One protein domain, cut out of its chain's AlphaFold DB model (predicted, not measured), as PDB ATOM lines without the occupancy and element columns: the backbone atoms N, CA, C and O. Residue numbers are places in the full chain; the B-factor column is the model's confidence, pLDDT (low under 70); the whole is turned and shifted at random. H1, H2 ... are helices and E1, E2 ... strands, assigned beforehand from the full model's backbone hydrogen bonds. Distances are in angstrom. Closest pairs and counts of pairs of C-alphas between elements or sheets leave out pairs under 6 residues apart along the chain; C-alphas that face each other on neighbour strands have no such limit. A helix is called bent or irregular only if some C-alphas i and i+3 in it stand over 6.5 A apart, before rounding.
ATOM      1  N   THR A 604     166.316 122.002 123.969       70.25
ATOM      2  CA  THR A 604     166.024 120.804 124.771       70.25
ATOM      3  C   THR A 604     165.245 121.182 126.031       70.25
ATOM      4  O   THR A 604     165.445 122.292 126.522       70.25
ATOM      5  N   VAL A 605     164.396 120.291 126.566       80.25
ATOM      6  CA  VAL A 605     163.534 120.555 127.747       80.25
ATOM      7  C   VAL A 605     164.313 121.205 128.897       80.25
ATOM      8  O   VAL A 605     165.358 120.677 129.289       80.25
ATOM      9  N   SER A 606     163.807 122.338 129.399       80.38
ATOM     10  CA  SER A 606     164.432 123.150 130.452       80.38
ATOM     11  C   SER A 606     164.458 122.437 131.798       80.38
ATOM     12  O   SER A 606     163.550 121.678 132.128       80.38
ATOM     13  N   ASP A 607     165.484 122.692 132.605       80.81
ATOM     14  CA  ASP A 607     165.709 121.935 133.839       80.81
ATOM     15  C   ASP A 607     164.642 122.206 134.921       80.81
ATOM     16  O   ASP A 607     164.342 121.319 135.720       80.81
ATOM     17  N   GLU A 608     163.951 123.357 134.878       83.62
ATOM     18  CA  GLU A 608     162.727 123.566 135.670       83.62
ATOM     19  C   GLU A 608     161.584 122.650 135.196       83.62
ATOM     20  O   GLU A 608     160.934 122.003 136.021       83.62
ATOM     21  N   LEU A 609     161.363 122.518 133.881       83.62
ATOM     22  CA  LEU A 609     160.338 121.621 133.341       83.62
ATOM     23  C   LEU A 609     160.700 120.140 133.564       83.62
ATOM     24  O   LEU A 609     159.812 119.349 133.876       83.62
ATOM     25  N   ARG A 610     161.990 119.770 133.524       85.69
ATOM     26  CA  ARG A 610     162.485 118.435 133.929       85.69
ATOM     27  C   ARG A 610     162.241 118.163 135.413       85.69
ATOM     28  O   ARG A 610     161.780 117.083 135.770       85.69
ATOM     29  N   SER A 611     162.509 119.144 136.277       86.69
ATOM     30  CA  SER A 611     162.259 119.037 137.718       86.69
ATOM     31  C   SER A 611     160.771 118.836 138.018       86.69
ATOM     32  O   SER A 611     160.419 117.988 138.838       86.69
ATOM     33  N   LEU A 612     159.884 119.553 137.319       88.00
ATOM     34  CA  LEU A 612     158.434 119.385 137.449       88.00
ATOM     35  C   LEU A 612     157.943 118.041 136.882       88.00
ATOM     36  O   LEU A 612     157.112 117.386 137.512       88.00
ATOM     37  N   ALA A 613     158.488 117.598 135.746       85.94
ATOM     38  CA  ALA A 613     158.204 116.292 135.151       85.94
ATOM     39  C   ALA A 613     158.558 115.128 136.097       85.94
ATOM     40  O   ALA A 613     157.761 114.210 136.278       85.94
ATOM     41  N   ALA A 614     159.708 115.206 136.775       85.12
ATOM     42  CA  ALA A 614     160.131 114.219 137.772       85.12
ATOM     43  C   ALA A 614     159.241 114.195 139.036       85.12
ATOM     44  O   ALA A 614     159.165 113.175 139.720       85.12
ATOM     45  N   GLN A 615     158.554 115.299 139.344       83.75
ATOM     46  CA  GLN A 615     157.600 115.398 140.456       83.75
ATOM     47  C   GLN A 615     156.193 114.892 140.081       83.75
ATOM     48  O   GLN A 615     155.437 114.473 140.958       83.75
ATOM     49  N   ASP A 616     155.839 114.873 138.791       83.81
ATOM     50  CA  ASP A 616     154.535 114.423 138.287       83.81
ATOM     51  C   ASP A 616     154.430 112.886 138.209       83.81
ATOM     52  O   ASP A 616     154.223 112.276 137.157       83.81
ATOM     53  N   THR A 617     154.573 112.243 139.370       79.69
ATOM     54  CA  THR A 617     154.573 110.778 139.527       79.69
ATOM     55  C   THR A 617     153.412 110.029 138.844       79.69
ATOM     56  O   THR A 617     153.675 108.929 138.352       79.69
ATOM     57  N   PRO A 618     152.174 110.561 138.691       76.94
ATOM     58  CA  PRO A 618     151.119 109.885 137.928       76.94
ATOM     59  C   PRO A 618     151.378 109.758 136.417       76.94
ATOM     60  O   PRO A 618     150.726 108.938 135.774       76.94
ATOM     61  N   ARG A 619     152.279 110.567 135.835       79.69
ATOM     62  CA  ARG A 619     152.573 110.606 134.384       79.69
ATOM     63  C   ARG A 619     154.058 110.447 134.061       79.69
ATOM     64  O   ARG A 619     154.454 110.629 132.917       79.69
ATOM     65  N   ILE A 620     154.881 110.048 135.030       80.00
ATOM     66  CA  ILE A 620     156.343 109.925 134.883       80.00
ATOM     67  C   ILE A 620     156.785 109.086 133.663       80.00
ATOM     68  O   ILE A 620     157.778 109.412 133.022       80.00
ATOM     69  N   ALA A 621     156.010 108.067 133.274       75.69
ATOM     70  CA  ALA A 621     156.263 107.274 132.066       75.69
ATOM     71  C   ALA A 621     155.986 108.037 130.751       75.69
ATOM     72  O   ALA A 621     156.680 107.820 129.768       75.69
ATOM     73  N   GLN A 622     154.997 108.935 130.736       80.88
ATOM     74  CA  GLN A 622     154.660 109.789 129.587       80.88
ATOM     75  C   GLN A 622     155.645 110.962 129.468       80.88
ATOM     76  O   GLN A 622     155.948 111.419 128.370       80.88
ATOM     77  N   TRP A 623     156.197 111.414 130.599       84.88
ATOM     78  CA  TRP A 623     157.276 112.397 130.622       84.88
ATOM     79  C   TRP A 623     158.580 111.877 130.006       84.88
ATOM     80  O   TRP A 623     159.266 112.669 129.368       84.88
ATOM     81  N   ALA A 624     158.911 110.585 130.123       80.38
ATOM     82  CA  ALA A 624     160.125 110.012 129.526       80.38
ATOM     83  C   ALA A 624     160.187 110.224 127.996       80.38
ATOM     84  O   ALA A 624     161.192 110.712 127.478       80.38
ATOM     85  N   ASP A 625     159.073 109.987 127.289       78.00
ATOM     86  CA  ASP A 625     158.946 110.193 125.834       78.00
ATOM     87  C   ASP A 625     159.171 111.655 125.384       78.00
ATOM     88  O   ASP A 625     159.403 111.909 124.199       78.00
ATOM     89  N   ILE A 626     159.108 112.616 126.315       81.94
ATOM     90  CA  ILE A 626     159.237 114.066 126.079       81.94
ATOM     91  C   ILE A 626     160.587 114.599 126.592       81.94
ATOM     92  O   ILE A 626     161.219 115.437 125.951       81.94
ATOM     93  N   VAL A 627     161.025 114.137 127.765       82.81
ATOM     94  CA  VAL A 627     162.176 114.658 128.519       82.81
ATOM     95  C   VAL A 627     163.491 114.039 128.052       82.81
ATOM     96  O   VAL A 627     164.495 114.751 127.943       82.81
ATOM     97  N   ASP A 628     163.499 112.748 127.728       78.62
ATOM     98  CA  ASP A 628     164.728 112.018 127.387       78.62
ATOM     99  C   ASP A 628     165.075 112.108 125.888       78.62
ATOM    100  O   ASP A 628     166.076 111.556 125.428       78.62
ATOM    101  N   ARG A 629     164.279 112.863 125.118       75.88
ATOM    102  CA  ARG A 629     164.472 113.104 123.684       75.88
ATOM    103  C   ARG A 629     164.982 114.514 123.384       75.88
ATOM    104  O   ARG A 629     164.215 115.465 123.265       75.88
ATOM    105  N   ASP A 630     166.287 114.624 123.140       68.12
ATOM    106  CA  ASP A 630     166.931 115.853 122.643       68.12
ATOM    107  C   ASP A 630     166.703 116.106 121.121       68.12
ATOM    108  O   ASP A 630     167.307 117.016 120.550       68.12
ATOM    109  N   ASP A 631     165.875 115.303 120.431       71.50
ATOM    110  CA  ASP A 631     165.592 115.420 118.987       71.50
ATOM    111  C   ASP A 631     164.188 115.954 118.634       71.50
ATOM    112  O   ASP A 631     163.931 116.252 117.464       71.50
ATOM    113  N   LEU A 632     163.300 116.111 119.623       67.12
ATOM    114  CA  LEU A 632     161.986 116.734 119.446       67.12
ATOM    115  C   LEU A 632     162.121 118.248 119.221       67.12
ATOM    116  O   LEU A 632     162.954 118.914 119.836       67.12
ATOM    117  N   ASP A 633     161.283 118.813 118.351       71.81
ATOM    118  CA  ASP A 633     161.250 120.258 118.124       71.81
ATOM    119  C   ASP A 633     160.352 120.990 119.152       71.81
ATOM    120  O   ASP A 633     159.502 120.364 119.797       71.81
ATOM    121  N   PRO A 634     160.494 122.324 119.296       68.56
ATOM    122  CA  PRO A 634     159.753 123.103 120.283       68.56
ATOM    123  C   PRO A 634     158.227 122.983 120.238       68.56
ATOM    124  O   PRO A 634     157.596 123.055 121.289       68.56
ATOM    125  N   LEU A 635     157.628 122.833 119.052       69.94
ATOM    126  CA  LEU A 635     156.174 122.742 118.917       69.94
ATOM    127  C   LEU A 635     155.695 121.344 119.301       69.94
ATOM    128  O   LEU A 635     154.778 121.231 120.108       69.94
ATOM    129  N   THR A 636     156.384 120.298 118.831       74.19
ATOM    130  CA  THR A 636     156.085 118.906 119.204       74.19
ATOM    131  C   THR A 636     156.137 118.704 120.725       74.19
ATOM    132  O   THR A 636     155.272 118.033 121.283       74.19
ATOM    133  N   ILE A 637     157.094 119.323 121.429       76.19
ATOM    134  CA  ILE A 637     157.172 119.253 122.901       76.19
ATOM    135  C   ILE A 637     155.935 119.893 123.558       76.19
ATOM    136  O   ILE A 637     155.362 119.309 124.478       76.19
ATOM    137  N   VAL A 638     155.479 121.056 123.079       76.88
ATOM    138  CA  VAL A 638     154.274 121.721 123.612       76.88
ATOM    139  C   VAL A 638     153.000 120.931 123.288       76.88
ATOM    140  O   VAL A 638     152.150 120.787 124.163       76.88
ATOM    141  N   GLU A 639     152.874 120.371 122.083       76.62
ATOM    142  CA  GLU A 639     151.729 119.540 121.678       76.62
ATOM    143  C   GLU A 639     151.631 118.244 122.505       76.62
ATOM    144  O   GLU A 639     150.546 117.899 122.982       76.62
ATOM    145  N   LEU A 640     152.755 117.558 122.747       79.56
ATOM    146  CA  LEU A 640     152.797 116.351 123.582       79.56
ATOM    147  C   LEU A 640     152.416 116.651 125.038       79.56
ATOM    148  O   LEU A 640     151.591 115.937 125.613       79.56
ATOM    149  N   VAL A 641     152.952 117.728 125.627       82.62
ATOM    150  CA  VAL A 641     152.596 118.122 127.000       82.62
ATOM    151  C   VAL A 641     151.128 118.554 127.081       82.62
ATOM    152  O   VAL A 641     150.411 118.077 127.958       82.62
ATOM    153  N   ASN A 642     150.625 119.371 126.152       80.88
ATOM    154  CA  ASN A 642     149.205 119.739 126.125       80.88
ATOM    155  C   ASN A 642     148.289 118.504 126.042       80.88
ATOM    156  O   ASN A 642     147.319 118.414 126.799       80.88
ATOM    157  N   THR A 643     148.630 117.541 125.176       78.38
ATOM    158  CA  THR A 643     147.905 116.270 125.011       78.38
ATOM    159  C   THR A 643     147.859 115.482 126.322       78.38
ATOM    160  O   THR A 643     146.794 115.037 126.751       78.38
ATOM    161  N   MET A 644     148.998 115.371 127.012       81.75
ATOM    162  CA  MET A 644     149.135 114.689 128.305       81.75
ATOM    163  C   MET A 644     148.267 115.302 129.423       81.75
ATOM    164  O   MET A 644     147.878 114.600 130.360       81.75
ATOM    165  N   PHE A 645     147.907 116.585 129.306       86.06
ATOM    166  CA  PHE A 645     147.052 117.305 130.255       86.06
ATOM    167  C   PHE A 645     145.607 117.566 129.758       86.06
ATOM    168  O   PHE A 645     144.866 118.355 130.361       86.06
ATOM    169  N   GLN A 646     145.152 116.887 128.698       85.94
ATOM    170  CA  GLN A 646     143.764 116.977 128.217       85.94
ATOM    171  C   GLN A 646     142.728 116.535 129.271       85.94
ATOM    172  O   GLN A 646     142.972 115.700 130.143       85.94
ATOM    173  N   CYS A 647     141.519 117.099 129.188       85.00
ATOM    174  CA  CYS A 647     140.395 116.684 130.033       85.00
ATOM    175  C   CYS A 647     139.823 115.336 129.555       85.00
ATOM    176  O   CYS A 647     139.307 115.257 128.444       85.00
ATOM    177  N   VAL A 648     139.775 114.308 130.408       84.06
ATOM    178  CA  VAL A 648     139.318 112.942 130.045       84.06
ATOM    179  C   VAL A 648     137.813 112.809 129.740       84.06
ATOM    180  O   VAL A 648     137.300 111.697 129.629       84.06
ATOM    181  N   VAL A 649     137.090 113.930 129.644       80.25
ATOM    182  CA  VAL A 649     135.645 114.000 129.361       80.25
ATOM    183  C   VAL A 649     135.361 114.741 128.055       80.25
ATOM    184  O   VAL A 649     134.604 114.241 127.232       80.25
ATOM    185  N   CYS A 650     135.957 115.922 127.855       79.81
ATOM    186  CA  CYS A 650     135.752 116.738 126.651       79.81
ATOM    187  C   CYS A 650     136.960 116.779 125.703       79.81
ATOM    188  O   CYS A 650     136.855 117.386 124.646       79.81
ATOM    189  N   LEU A 651     138.092 116.175 126.082       78.12
ATOM    190  CA  LEU A 651     139.380 116.161 125.369       78.12
ATOM    191  C   LEU A 651     140.018 117.540 125.102       78.12
ATOM    192  O   LEU A 651     141.132 117.609 124.603       78.12
ATOM    193  N   ASN A 652     139.378 118.640 125.512       74.12
ATOM    194  CA  ASN A 652     139.946 119.982 125.395       74.12
ATOM    195  C   ASN A 652     141.251 120.142 126.201       74.12
ATOM    196  O   ASN A 652     141.415 119.595 127.302       74.12
ATOM    197  N   GLU A 653     142.128 121.000 125.684       69.44
ATOM    198  CA  GLU A 653     143.423 121.401 126.251       69.44
ATOM    199  C   GLU A 653     143.330 122.688 127.095       69.44
ATOM    200  O   GLU A 653     142.249 123.261 127.280       69.44
ATOM    201  N   GLY A 654     144.462 123.119 127.655       59.03
ATOM    202  CA  GLY A 654     144.601 124.370 128.399       59.03
ATOM    203  C   GLY A 654     144.585 124.233 129.925       59.03
ATOM    204  O   GLY A 654     144.406 123.152 130.489       59.03
ATOM    205  N   GLN A 655     144.780 125.376 130.583       58.75
ATOM    206  CA  GLN A 655     144.952 125.522 132.032       58.75
ATOM    207  C   GLN A 655     143.685 125.157 132.838       58.75
ATOM    208  O   GLN A 655     142.626 124.850 132.280       58.75
ATOM    209  N   GLY A 656     143.801 125.150 134.169       65.62
ATOM    210  CA  GLY A 656     142.689 124.857 135.080       65.62
ATOM    211  C   GLY A 656     142.242 123.394 135.079       65.62
ATOM    212  O   GLY A 656     141.053 123.077 134.993       65.62
ATOM    213  N   ARG A 657     143.208 122.466 135.114       83.44
ATOM    214  CA  ARG A 657     142.942 121.026 135.244       83.44
ATOM    215  C   ARG A 657     142.841 120.619 136.711       83.44
ATOM    216  O   ARG A 657     143.617 121.053 137.556       83.44
ATOM    217  N   MET A 658     141.864 119.768 136.989       82.50
ATOM    218  CA  MET A 658     141.513 119.260 138.308       82.50
ATOM    219  C   MET A 658     141.831 117.768 138.340       82.50
ATOM    220  O   MET A 658     141.276 116.991 137.551       82.50
ATOM    221  N   SER A 659     142.742 117.385 139.229       83.88
ATOM    222  CA  SER A 659     143.225 116.014 139.364       83.88
ATOM    223  C   SER A 659     142.270 115.175 140.212       83.88
ATOM    224  O   SER A 659     141.945 115.517 141.351       83.88
ATOM    225  N   LEU A 660     141.782 114.071 139.646       82.75
ATOM    226  CA  LEU A 660     141.042 113.050 140.384       82.75
ATOM    227  C   LEU A 660     142.032 112.170 141.165       82.75
ATOM    228  O   LEU A 660     143.185 112.023 140.769       82.75
ATOM    229  N   LYS A 661     141.572 111.484 142.223       79.00
ATOM    230  CA  LYS A 661     142.408 110.577 143.050       79.00
ATOM    231  C   LYS A 661     143.188 109.507 142.265       79.00
ATOM    232  O   LYS A 661     144.147 108.948 142.777       79.00
ATOM    233  N   CYS A 662     142.757 109.206 141.044       79.31
ATOM    234  CA  CYS A 662     143.368 108.261 140.115       79.31
ATOM    235  C   CYS A 662     144.313 108.912 139.080       79.31
ATOM    236  O   CYS A 662     144.560 108.306 138.042       79.31
ATOM    237  N   GLY A 663     144.751 110.160 139.280       76.44
ATOM    238  CA  GLY A 663     145.649 110.902 138.377       76.44
ATOM    239  C   GLY A 663     145.015 111.426 137.079       76.44
ATOM    240  O   GLY A 663     145.649 112.185 136.345       76.44
ATOM    241  N   HIS A 664     143.765 111.057 136.787       85.31
ATOM    242  CA  HIS A 664     143.053 111.491 135.583       85.31
ATOM    243  C   HIS A 664     142.484 112.904 135.744       85.31
ATOM    244  O   HIS A 664     142.072 113.304 136.835       85.31
ATOM    245  N   LEU A 665     142.447 113.655 134.642       87.38
ATOM    246  CA  LEU A 665     142.253 115.103 134.659       87.38
ATOM    247  C   LEU A 665     140.896 115.527 134.117       87.38
ATOM    248  O   LEU A 665     140.430 115.035 133.094       87.38
ATOM    249  N   THR A 666     140.284 116.501 134.779       85.31
ATOM    250  CA  THR A 666     139.013 117.104 134.362       85.31
ATOM    251  C   THR A 666     139.135 118.626 134.317       85.31
ATOM    252  O   THR A 666     139.929 119.202 135.054       85.31
ATOM    253  N   CYS A 667     138.377 119.298 133.451       87.50
ATOM    254  CA  CYS A 667     138.158 120.741 133.578       87.50
ATOM    255  C   CYS A 667     136.983 121.015 134.532       87.50
ATOM    256  O   CYS A 667     136.139 120.138 134.755       87.50
ATOM    257  N   ALA A 668     136.904 122.241 135.057       83.69
ATOM    258  CA  ALA A 668     135.902 122.629 136.050       83.69
ATOM    259  C   ALA A 668     134.457 122.318 135.638       83.69
ATOM    260  O   ALA A 668     133.673 121.854 136.464       83.69
ATOM    261  N   ASP A 669     134.092 122.526 134.374       83.31
ATOM    262  CA  ASP A 669     132.719 122.295 133.922       83.31
ATOM    263  C   ASP A 669     132.410 120.809 133.734       83.31
ATOM    264  O   ASP A 669     131.368 120.345 134.196       83.31
ATOM    265  N   CYS A 670     133.339 120.016 133.194       85.19
ATOM    266  CA  CYS A 670     133.180 118.563 133.158       85.19
ATOM    267  C   CYS A 670     133.100 117.951 134.567       85.19
ATOM    268  O   CYS A 670     132.288 117.051 134.776       85.19
ATOM    269  N   LEU A 671     133.853 118.468 135.548       84.25
ATOM    270  CA  LEU A 671     133.729 118.040 136.946       84.25
ATOM    271  C   LEU A 671     132.345 118.397 137.524       84.25
ATOM    272  O   LEU A 671     131.687 117.537 138.112       84.25
ATOM    273  N   LYS A 672     131.860 119.633 137.311       83.88
ATOM    274  CA  LYS A 672     130.504 120.064 137.714       83.88
ATOM    275  C   LYS A 672     129.415 119.189 137.082       83.88
ATOM    276  O   LYS A 672     128.454 118.852 137.762       83.88
ATOM    277  N   HIS A 673     129.541 118.829 135.803       81.19
ATOM    278  CA  HIS A 673     128.567 117.985 135.106       81.19
ATOM    279  C   HIS A 673     128.598 116.530 135.591       81.19
ATOM    280  O   HIS A 673     127.540 115.965 135.861       81.19
ATOM    281  N   MET A 674     129.785 115.948 135.788       78.75
ATOM    282  CA  MET A 674     129.948 114.608 136.361       78.75
ATOM    283  C   MET A 674     129.294 114.516 137.749       78.75
ATOM    284  O   MET A 674     128.478 113.628 137.987       78.75
ATOM    285  N   LEU A 675     129.553 115.491 138.627       77.88
ATOM    286  CA  LEU A 675     128.991 115.554 139.983       77.88
ATOM    287  C   LEU A 675     127.485 115.877 140.037       77.88
ATOM    288  O   LEU A 675     126.864 115.679 141.078       77.88
ATOM    289  N   LYS A 676     126.887 116.357 138.938       74.75
ATOM    290  CA  LYS A 676     125.428 116.522 138.794       74.75
ATOM    291  C   LYS A 676     124.722 115.250 138.315       74.75
ATOM    292  O   LYS A 676     123.495 115.195 138.383       74.75
ATOM    293  N   SER A 677     125.450 114.244 137.822       65.81
ATOM    294  CA  SER A 677     124.847 112.971 137.411       65.81
ATOM    295  C   SER A 677     124.486 112.120 138.634       65.81
ATOM    296  O   SER A 677     125.301 111.912 139.535       65.81
ATOM    297  N   SER A 678     123.242 111.647 138.692       49.62
ATOM    298  CA  SER A 678     122.747 110.824 139.795       49.62
ATOM    299  C   SER A 678     123.225 109.368 139.681       49.62
ATOM    300  O   SER A 678     123.362 108.812 138.593       49.62
ATOM    301  N   GLY A 679     123.483 108.735 140.831       61.34
ATOM    302  CA  GLY A 679     123.937 107.341 140.928       61.34
ATOM    303  C   GLY A 679     125.433 107.186 141.229       61.34
ATOM    304  O   GLY A 679     126.074 108.075 141.789       61.34
ATOM    305  N   THR A 680     125.989 106.016 140.905       53.66
ATOM    306  CA  THR A 680     127.418 105.693 141.093       53.66
ATOM    307  C   THR A 680     128.314 106.325 140.025       53.66
ATOM    308  O   THR A 680     129.470 106.632 140.307       53.66
ATOM    309  N   ALA A 681     127.782 106.588 138.826       54.66
ATOM    310  CA  ALA A 681     128.522 107.203 137.722       54.66
ATOM    311  C   ALA A 681     129.125 108.573 138.091       54.66
ATOM    312  O   ALA A 681     130.277 108.833 137.760       54.66
ATOM    313  N   GLY A 682     128.404 109.403 138.853       62.75
ATOM    314  CA  GLY A 682     128.883 110.710 139.325       62.75
ATOM    315  C   GLY A 682     129.909 110.670 140.467       62.75
ATOM    316  O   GLY A 682     130.306 111.724 140.959       62.75
ATOM    317  N   LYS A 683     130.324 109.476 140.918       69.69
ATOM    318  CA  LYS A 683     131.321 109.266 141.990       69.69
ATOM    319  C   LYS A 683     132.622 108.624 141.500       69.69
ATOM    320  O   LYS A 683     133.587 108.541 142.268       69.69
ATOM    321  N   ALA A 684     132.651 108.176 140.245       77.62
ATOM    322  CA  ALA A 684     133.722 107.396 139.644       77.62
ATOM    323  C   ALA A 684     134.363 108.125 138.457       77.62
ATOM    324  O   ALA A 684     133.687 108.764 137.656       77.62
ATOM    325  N   CYS A 685     135.683 107.998 138.309       78.94
ATOM    326  CA  CYS A 685     136.399 108.543 137.161       78.94
ATOM    327  C   CYS A 685     135.830 107.957 135.853       78.94
ATOM    328  O   CYS A 685     135.800 106.732 135.708       78.94
ATOM    329  N   PRO A 686     135.433 108.774 134.862       75.62
ATOM    330  CA  PRO A 686     134.812 108.262 133.643       75.62
ATOM    331  C   PRO A 686     135.771 107.400 132.812       75.62
ATOM    332  O   PRO A 686     135.308 106.472 132.150       75.62
ATOM    333  N   TYR A 687     137.084 107.638 132.911       79.00
ATOM    334  CA  TYR A 687     138.124 106.865 132.228       79.00
ATOM    335  C   TYR A 687     138.400 105.517 132.923       79.00
ATOM    336  O   TYR A 687     138.127 104.466 132.350       79.00
ATOM    337  N   CYS A 688     138.882 105.526 134.174       78.31
ATOM    338  CA  CYS A 688     139.361 104.317 134.868       78.31
ATOM    339  C   CYS A 688     138.392 103.718 135.910       78.31
ATOM    340  O   CYS A 688     138.753 102.769 136.599       78.31
ATOM    341  N   LYS A 689     137.190 104.287 136.078       80.88
ATOM    342  CA  LYS A 689     136.118 103.871 137.012       80.88
ATOM    343  C   LYS A 689     136.460 103.849 138.516       80.88
ATOM    344  O   LYS A 689     135.594 103.529 139.322       80.88
ATOM    345  N   VAL A 690     137.666 104.256 138.915       81.25
ATOM    346  CA  VAL A 690     138.054 104.447 140.328       81.25
ATOM    347  C   VAL A 690     137.225 105.569 140.964       81.25
ATOM    348  O   VAL A 690     137.088 106.642 140.371       81.25
ATOM    349  N   GLU A 691     136.704 105.356 142.176       79.94
ATOM    350  CA  GLU A 691     135.953 106.390 142.898       79.94
ATOM    351  C   GLU A 691     136.842 107.576 143.307       79.94
ATOM    352  O   GLU A 691     137.835 107.428 144.021       79.94
ATOM    353  N   HIS A 692     136.461 108.790 142.901       79.56
ATOM    354  CA  HIS A 692     137.159 110.015 143.311       79.56
ATOM    355  C   HIS A 692     136.677 110.527 144.678       79.56
ATOM    356  O   HIS A 692     137.401 111.265 145.347       79.56
ATOM    357  N   GLY A 693     135.482 110.127 145.130       73.06
ATOM    358  CA  GLY A 693     134.958 110.447 146.467       73.06
ATOM    359  C   GLY A 693     134.709 111.940 146.725       73.06
ATOM    360  O   GLY A 693     134.724 112.375 147.877       73.06
ATOM    361  N   LEU A 694     134.505 112.729 145.666       75.88
ATOM    362  CA  LEU A 694     134.176 114.157 145.760       75.88
ATOM    363  C   LEU A 694     132.665 114.315 145.977       75.88
ATOM    364  O   LEU A 694     131.880 113.642 145.314       75.88
ATOM    365  N   LYS A 695     132.261 115.200 146.898       67.12
ATOM    366  CA  LYS A 695     130.843 115.449 147.240       67.12
ATOM    367  C   LYS A 695     130.242 116.682 146.553       67.12
ATOM    368  O   LYS A 695     129.027 116.807 146.492       67.12
ATOM    369  N   SER A 696     131.081 117.599 146.075       68.06
ATOM    370  CA  SER A 696     130.701 118.815 145.348       68.06
ATOM    371  C   SER A 696     131.893 119.303 144.519       68.06
ATOM    372  O   SER A 696     133.030 118.927 144.799       68.06
ATOM    373  N   ALA A 697     131.633 120.136 143.508       62.12
ATOM    374  CA  ALA A 697     132.674 120.880 142.797       62.12
ATOM    375  C   ALA A 697     133.165 122.093 143.615       62.12
ATOM    376  O   ALA A 697     134.276 122.574 143.404       62.12
ATOM    377  N   SER A 698     132.354 122.582 144.561       56.34
ATOM    378  CA  SER A 698     132.693 123.711 145.430       56.34
ATOM    379  C   SER A 698     133.923 123.396 146.283       56.34
ATOM    380  O   SER A 698     133.898 122.472 147.092       56.34
ATOM    381  N   GLY A 699     134.993 124.178 146.118       55.47
ATOM    382  CA  GLY A 699     136.231 124.043 146.892       55.47
ATOM    383  C   GLY A 699     137.250 123.037 146.344       55.47
ATOM    384  O   GLY A 699     138.366 122.991 146.863       55.47
ATOM    385  N   VAL A 700     136.934 122.283 145.285       64.69
ATOM    386  CA  VAL A 700     137.958 121.520 144.552       64.69
ATOM    387  C   VAL A 700     138.800 122.527 143.773       64.69
ATOM    388  O   VAL A 700     138.283 123.228 142.905       64.69
ATOM    389  N   LYS A 701     140.081 122.651 144.123       66.94
ATOM    390  CA  LYS A 701     141.006 123.577 143.460       66.94
ATOM    391  C   LYS A 701     141.615 122.943 142.210       66.94
ATOM    392  O   LYS A 701     141.641 121.722 142.059       66.94
ATOM    393  N   GLU A 702     142.101 123.803 141.328       77.50
ATOM    394  CA  GLU A 702     142.982 123.421 140.228       77.50
ATOM    395  C   GLU A 702     144.285 122.839 140.793       77.50
ATOM    396  O   GLU A 702     144.731 123.224 141.878       77.50
ATOM    397  N   ASP A 703     144.881 121.886 140.080       77.38
ATOM    398  CA  ASP A 703     146.115 121.249 140.524       77.38
ATOM    399  C   ASP A 703     147.293 122.223 140.355       77.38
ATOM    400  O   ASP A 703     147.700 122.550 139.239       77.38
ATOM    401  N   ALA A 704     147.823 122.714 141.478       78.94
ATOM    402  CA  ALA A 704     148.873 123.730 141.500       78.94
ATOM    403  C   ALA A 704     150.192 123.261 140.858       78.94
ATOM    404  O   ALA A 704     150.938 124.090 140.338       78.94
ATOM    405  N   HIS A 705     150.465 121.949 140.845       82.00
ATOM    406  CA  HIS A 705     151.627 121.389 140.152       82.00
ATOM    407  C   HIS A 705     151.438 121.478 138.637       82.00
ATOM    408  O   HIS A 705     152.310 121.964 137.918       82.00
ATOM    409  N   ILE A 706     150.243 121.120 138.161       81.25
ATOM    410  CA  ILE A 706     149.872 121.207 136.743       81.25
ATOM    411  C   ILE A 706     149.824 122.666 136.277       81.25
ATOM    412  O   ILE A 706     150.336 122.980 135.204       81.25
ATOM    413  N   LEU A 707     149.287 123.583 137.088       80.69
ATOM    414  CA  LEU A 707     149.352 125.019 136.800       80.69
ATOM    415  C   LEU A 707     150.799 125.500 136.646       80.69
ATOM    416  O   LEU A 707     151.084 126.231 135.698       80.69
ATOM    417  N   LYS A 708     151.722 125.057 137.514       82.38
ATOM    418  CA  LYS A 708     153.138 125.420 137.390       82.38
ATOM    419  C   LYS A 708     153.792 124.794 136.150       82.38
ATOM    420  O   LYS A 708     154.550 125.481 135.471       82.38
ATOM    421  N   ILE A 709     153.450 123.553 135.790       83.62
ATOM    422  CA  ILE A 709     153.878 122.927 134.526       83.62
ATOM    423  C   ILE A 709     153.429 123.769 133.325       83.62
ATOM    424  O   ILE A 709     154.270 124.143 132.514       83.62
ATOM    425  N   PHE A 710     152.148 124.144 133.232       78.81
ATOM    426  CA  PHE A 710     151.655 125.011 132.150       78.81
ATOM    427  C   PHE A 710     152.278 126.412 132.173       78.81
ATOM    428  O   PHE A 710     152.494 127.000 131.115       78.81
ATOM    429  N   GLN A 711     152.570 126.962 133.353       79.06
ATOM    430  CA  GLN A 711     153.262 128.243 133.477       79.06
ATOM    431  C   GLN A 711     154.663 128.158 132.860       79.06
ATOM    432  O   GLN A 711     154.979 128.956 131.986       79.06
ATOM    433  N   VAL A 712     155.471 127.164 133.247       79.94
ATOM    434  CA  VAL A 712     156.827 126.957 132.707       79.94
ATOM    435  C   VAL A 712     156.788 126.592 131.219       79.94
ATOM    436  O   VAL A 712     157.583 127.122 130.445       79.94
ATOM    437  N   LEU A 713     155.817 125.777 130.787       75.62
ATOM    438  CA  LEU A 713     155.607 125.407 129.383       75.62
ATOM    439  C   LEU A 713     155.337 126.625 128.479       75.62
ATOM    440  O   LEU A 713     155.690 126.613 127.302       75.62
ATOM    441  N   HIS A 714     154.711 127.675 129.016       65.38
ATOM    442  CA  HIS A 714     154.360 128.892 128.276       65.38
ATOM    443  C   HIS A 714     155.287 130.091 128.541       65.38
ATOM    444  O   HIS A 714     155.123 131.121 127.884       65.38
ATOM    445  N   THR A 715     156.264 129.975 129.452       65.69
ATOM    446  CA  THR A 715     157.296 131.003 129.688       65.69
ATOM    447  C   THR A 715     158.683 130.570 129.213       65.69
ATOM    448  O   THR A 715     159.283 131.285 128.414       65.69
ATOM    449  N   LYS A 716     159.202 129.423 129.680       64.19
ATOM    450  CA  LYS A 716     160.555 128.908 129.379       64.19
ATOM    451  C   LYS A 716     160.594 127.364 129.314       64.19
ATOM    452  O   LYS A 716     161.259 126.728 130.135       64.19
ATOM    453  N   PRO A 717     159.928 126.728 128.329       61.78
ATOM    454  CA  PRO A 717     159.901 125.265 128.196       61.78
ATOM    455  C   PRO A 717     161.254 124.633 127.829       61.78
ATOM    456  O   PRO A 717     161.443 123.434 128.027       61.78
ATOM    457  N   LEU A 718     162.178 125.404 127.243       69.81
ATOM    458  CA  LEU A 718     163.371 124.891 126.565       69.81
ATOM    459  C   LEU A 718     164.604 125.749 126.859       69.81
ATOM    460  O   LEU A 718     164.505 126.966 126.994       69.81
ATOM    461  N   VAL A 719     165.769 125.107 126.872       65.81
ATOM    462  CA  VAL A 719     167.098 125.728 126.979       65.81
ATOM    463  C   VAL A 719     168.003 125.263 125.840       65.81
ATOM    464  O   VAL A 719     167.766 124.222 125.219       65.81
ATOM    465  N   SER A 720     169.065 126.021 125.557       57.56
ATOM    466  CA  SER A 720     170.077 125.600 124.583       57.56
ATOM    467  C   SER A 720     170.979 124.503 125.158       57.56
ATOM    468  O   SER A 720     171.419 124.580 126.306       57.56
ATOM    469  N   SER A 721     171.353 123.519 124.336       51.34
ATOM    470  CA  SER A 721     172.307 122.471 124.731       51.34
ATOM    471  C   SER A 721     173.739 122.975 124.989       51.34
ATOM    472  O   SER A 721     174.601 122.192 125.386       51.34
TER     473      SER A 721
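AT A GLANCE: This is residues 604 to 721 of the 728 residues of the protein "RING-type E3 ubiquitin transferase" of Catenaria anguillulae PL171 (UniProt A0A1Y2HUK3). Look first at the small antiparallel hairpin E1 and E2 near the middle of a rod with two unlike ends: at one end H1, H2, H3 and H5 form a loose four-helix bundle, at the other stand H4 and much of the long loop of residues 677 to 703. E3 lies at the far tip of the bundle's end, beside the first printed residues, 604 to 605. The printed part has 118 residues, with five named helices and three named strands in the order H1, H2, H3, E1, E2, H4, H5, E3; its class is mostly helix, and its sheet has the order E1, E2. It is compact, with a radius of gyration of the C-alphas of 15.4 A, and spans 53 by 22 by 22 A.

IN THESE COORDINATES: Find C-alpha 657 at (142.942, 121.026, 135.244), where E1 begins; it runs to residue 659, and E2 takes residues 665 to 667. H4 follows at once, residues 668 to 676, 12.4 A long. Go back to C-alpha 607 at (165.709, 121.935, 133.839) for H1, residues 607 to 615, 12.3 A. H2 is residues 617 to 627, 13.9 A, and H3 is residues 634 to 644, 15.7 A. H5, residues 704 to 715, is 16.2 A long, and E3, residues 718 to 720, ends with C-alpha 720 at (170.077, 125.600, 124.583). H2 is irregular: C-alphas 618 and 621 are 8.2 A apart.

HOW THE PARTS SIT: Across the hairpin E1 and E2, antiparallel at 138 degrees, look for N 658 and O 666, 2.8 A apart and within hydrogen-bond range. The closest C-alphas of E1 and H4 are those of Met 658 and Ala 668, 6.9 A; those of E1 and H5 are Arg 657 and Ile 706, 7.1 A. H5 and H1 touch at C-alphas 712 and 609, 6.4 A, at a shallow tilt of 24 degrees, opposite ways. H1 and H2, a helical hairpin, touch at C-alphas 613 and 623, 6.0 A, at a tilt of 37 degrees, only just steep. H2 and H3, also a helical hairpin, touch at C-alphas 626 and 637, 6.4 A. H3 and H5 are close but not clearly touching. H4 touches no helix. E3 pairs with no named strand, but residues 718 to 719 pair antiparallel with 604 to 605. In H1, H3, H4 and H5 every O i to N i+4 pair is within hydrogen-bond range; in H2 it is 3 of 7, beside 3 of 8 O i to N i+3 pairs.

THE WHOLE: The two C-alphas farthest apart, those of Gly 679 and Ser 721, are 53.2 A apart. The printed part has no cut; the links H3 to E1 and H4 to H5 are long. Mean pLDDT of the printed part is 76.0, and residues under 70 include 677 to 683, 695 to 701 and 714 to 721.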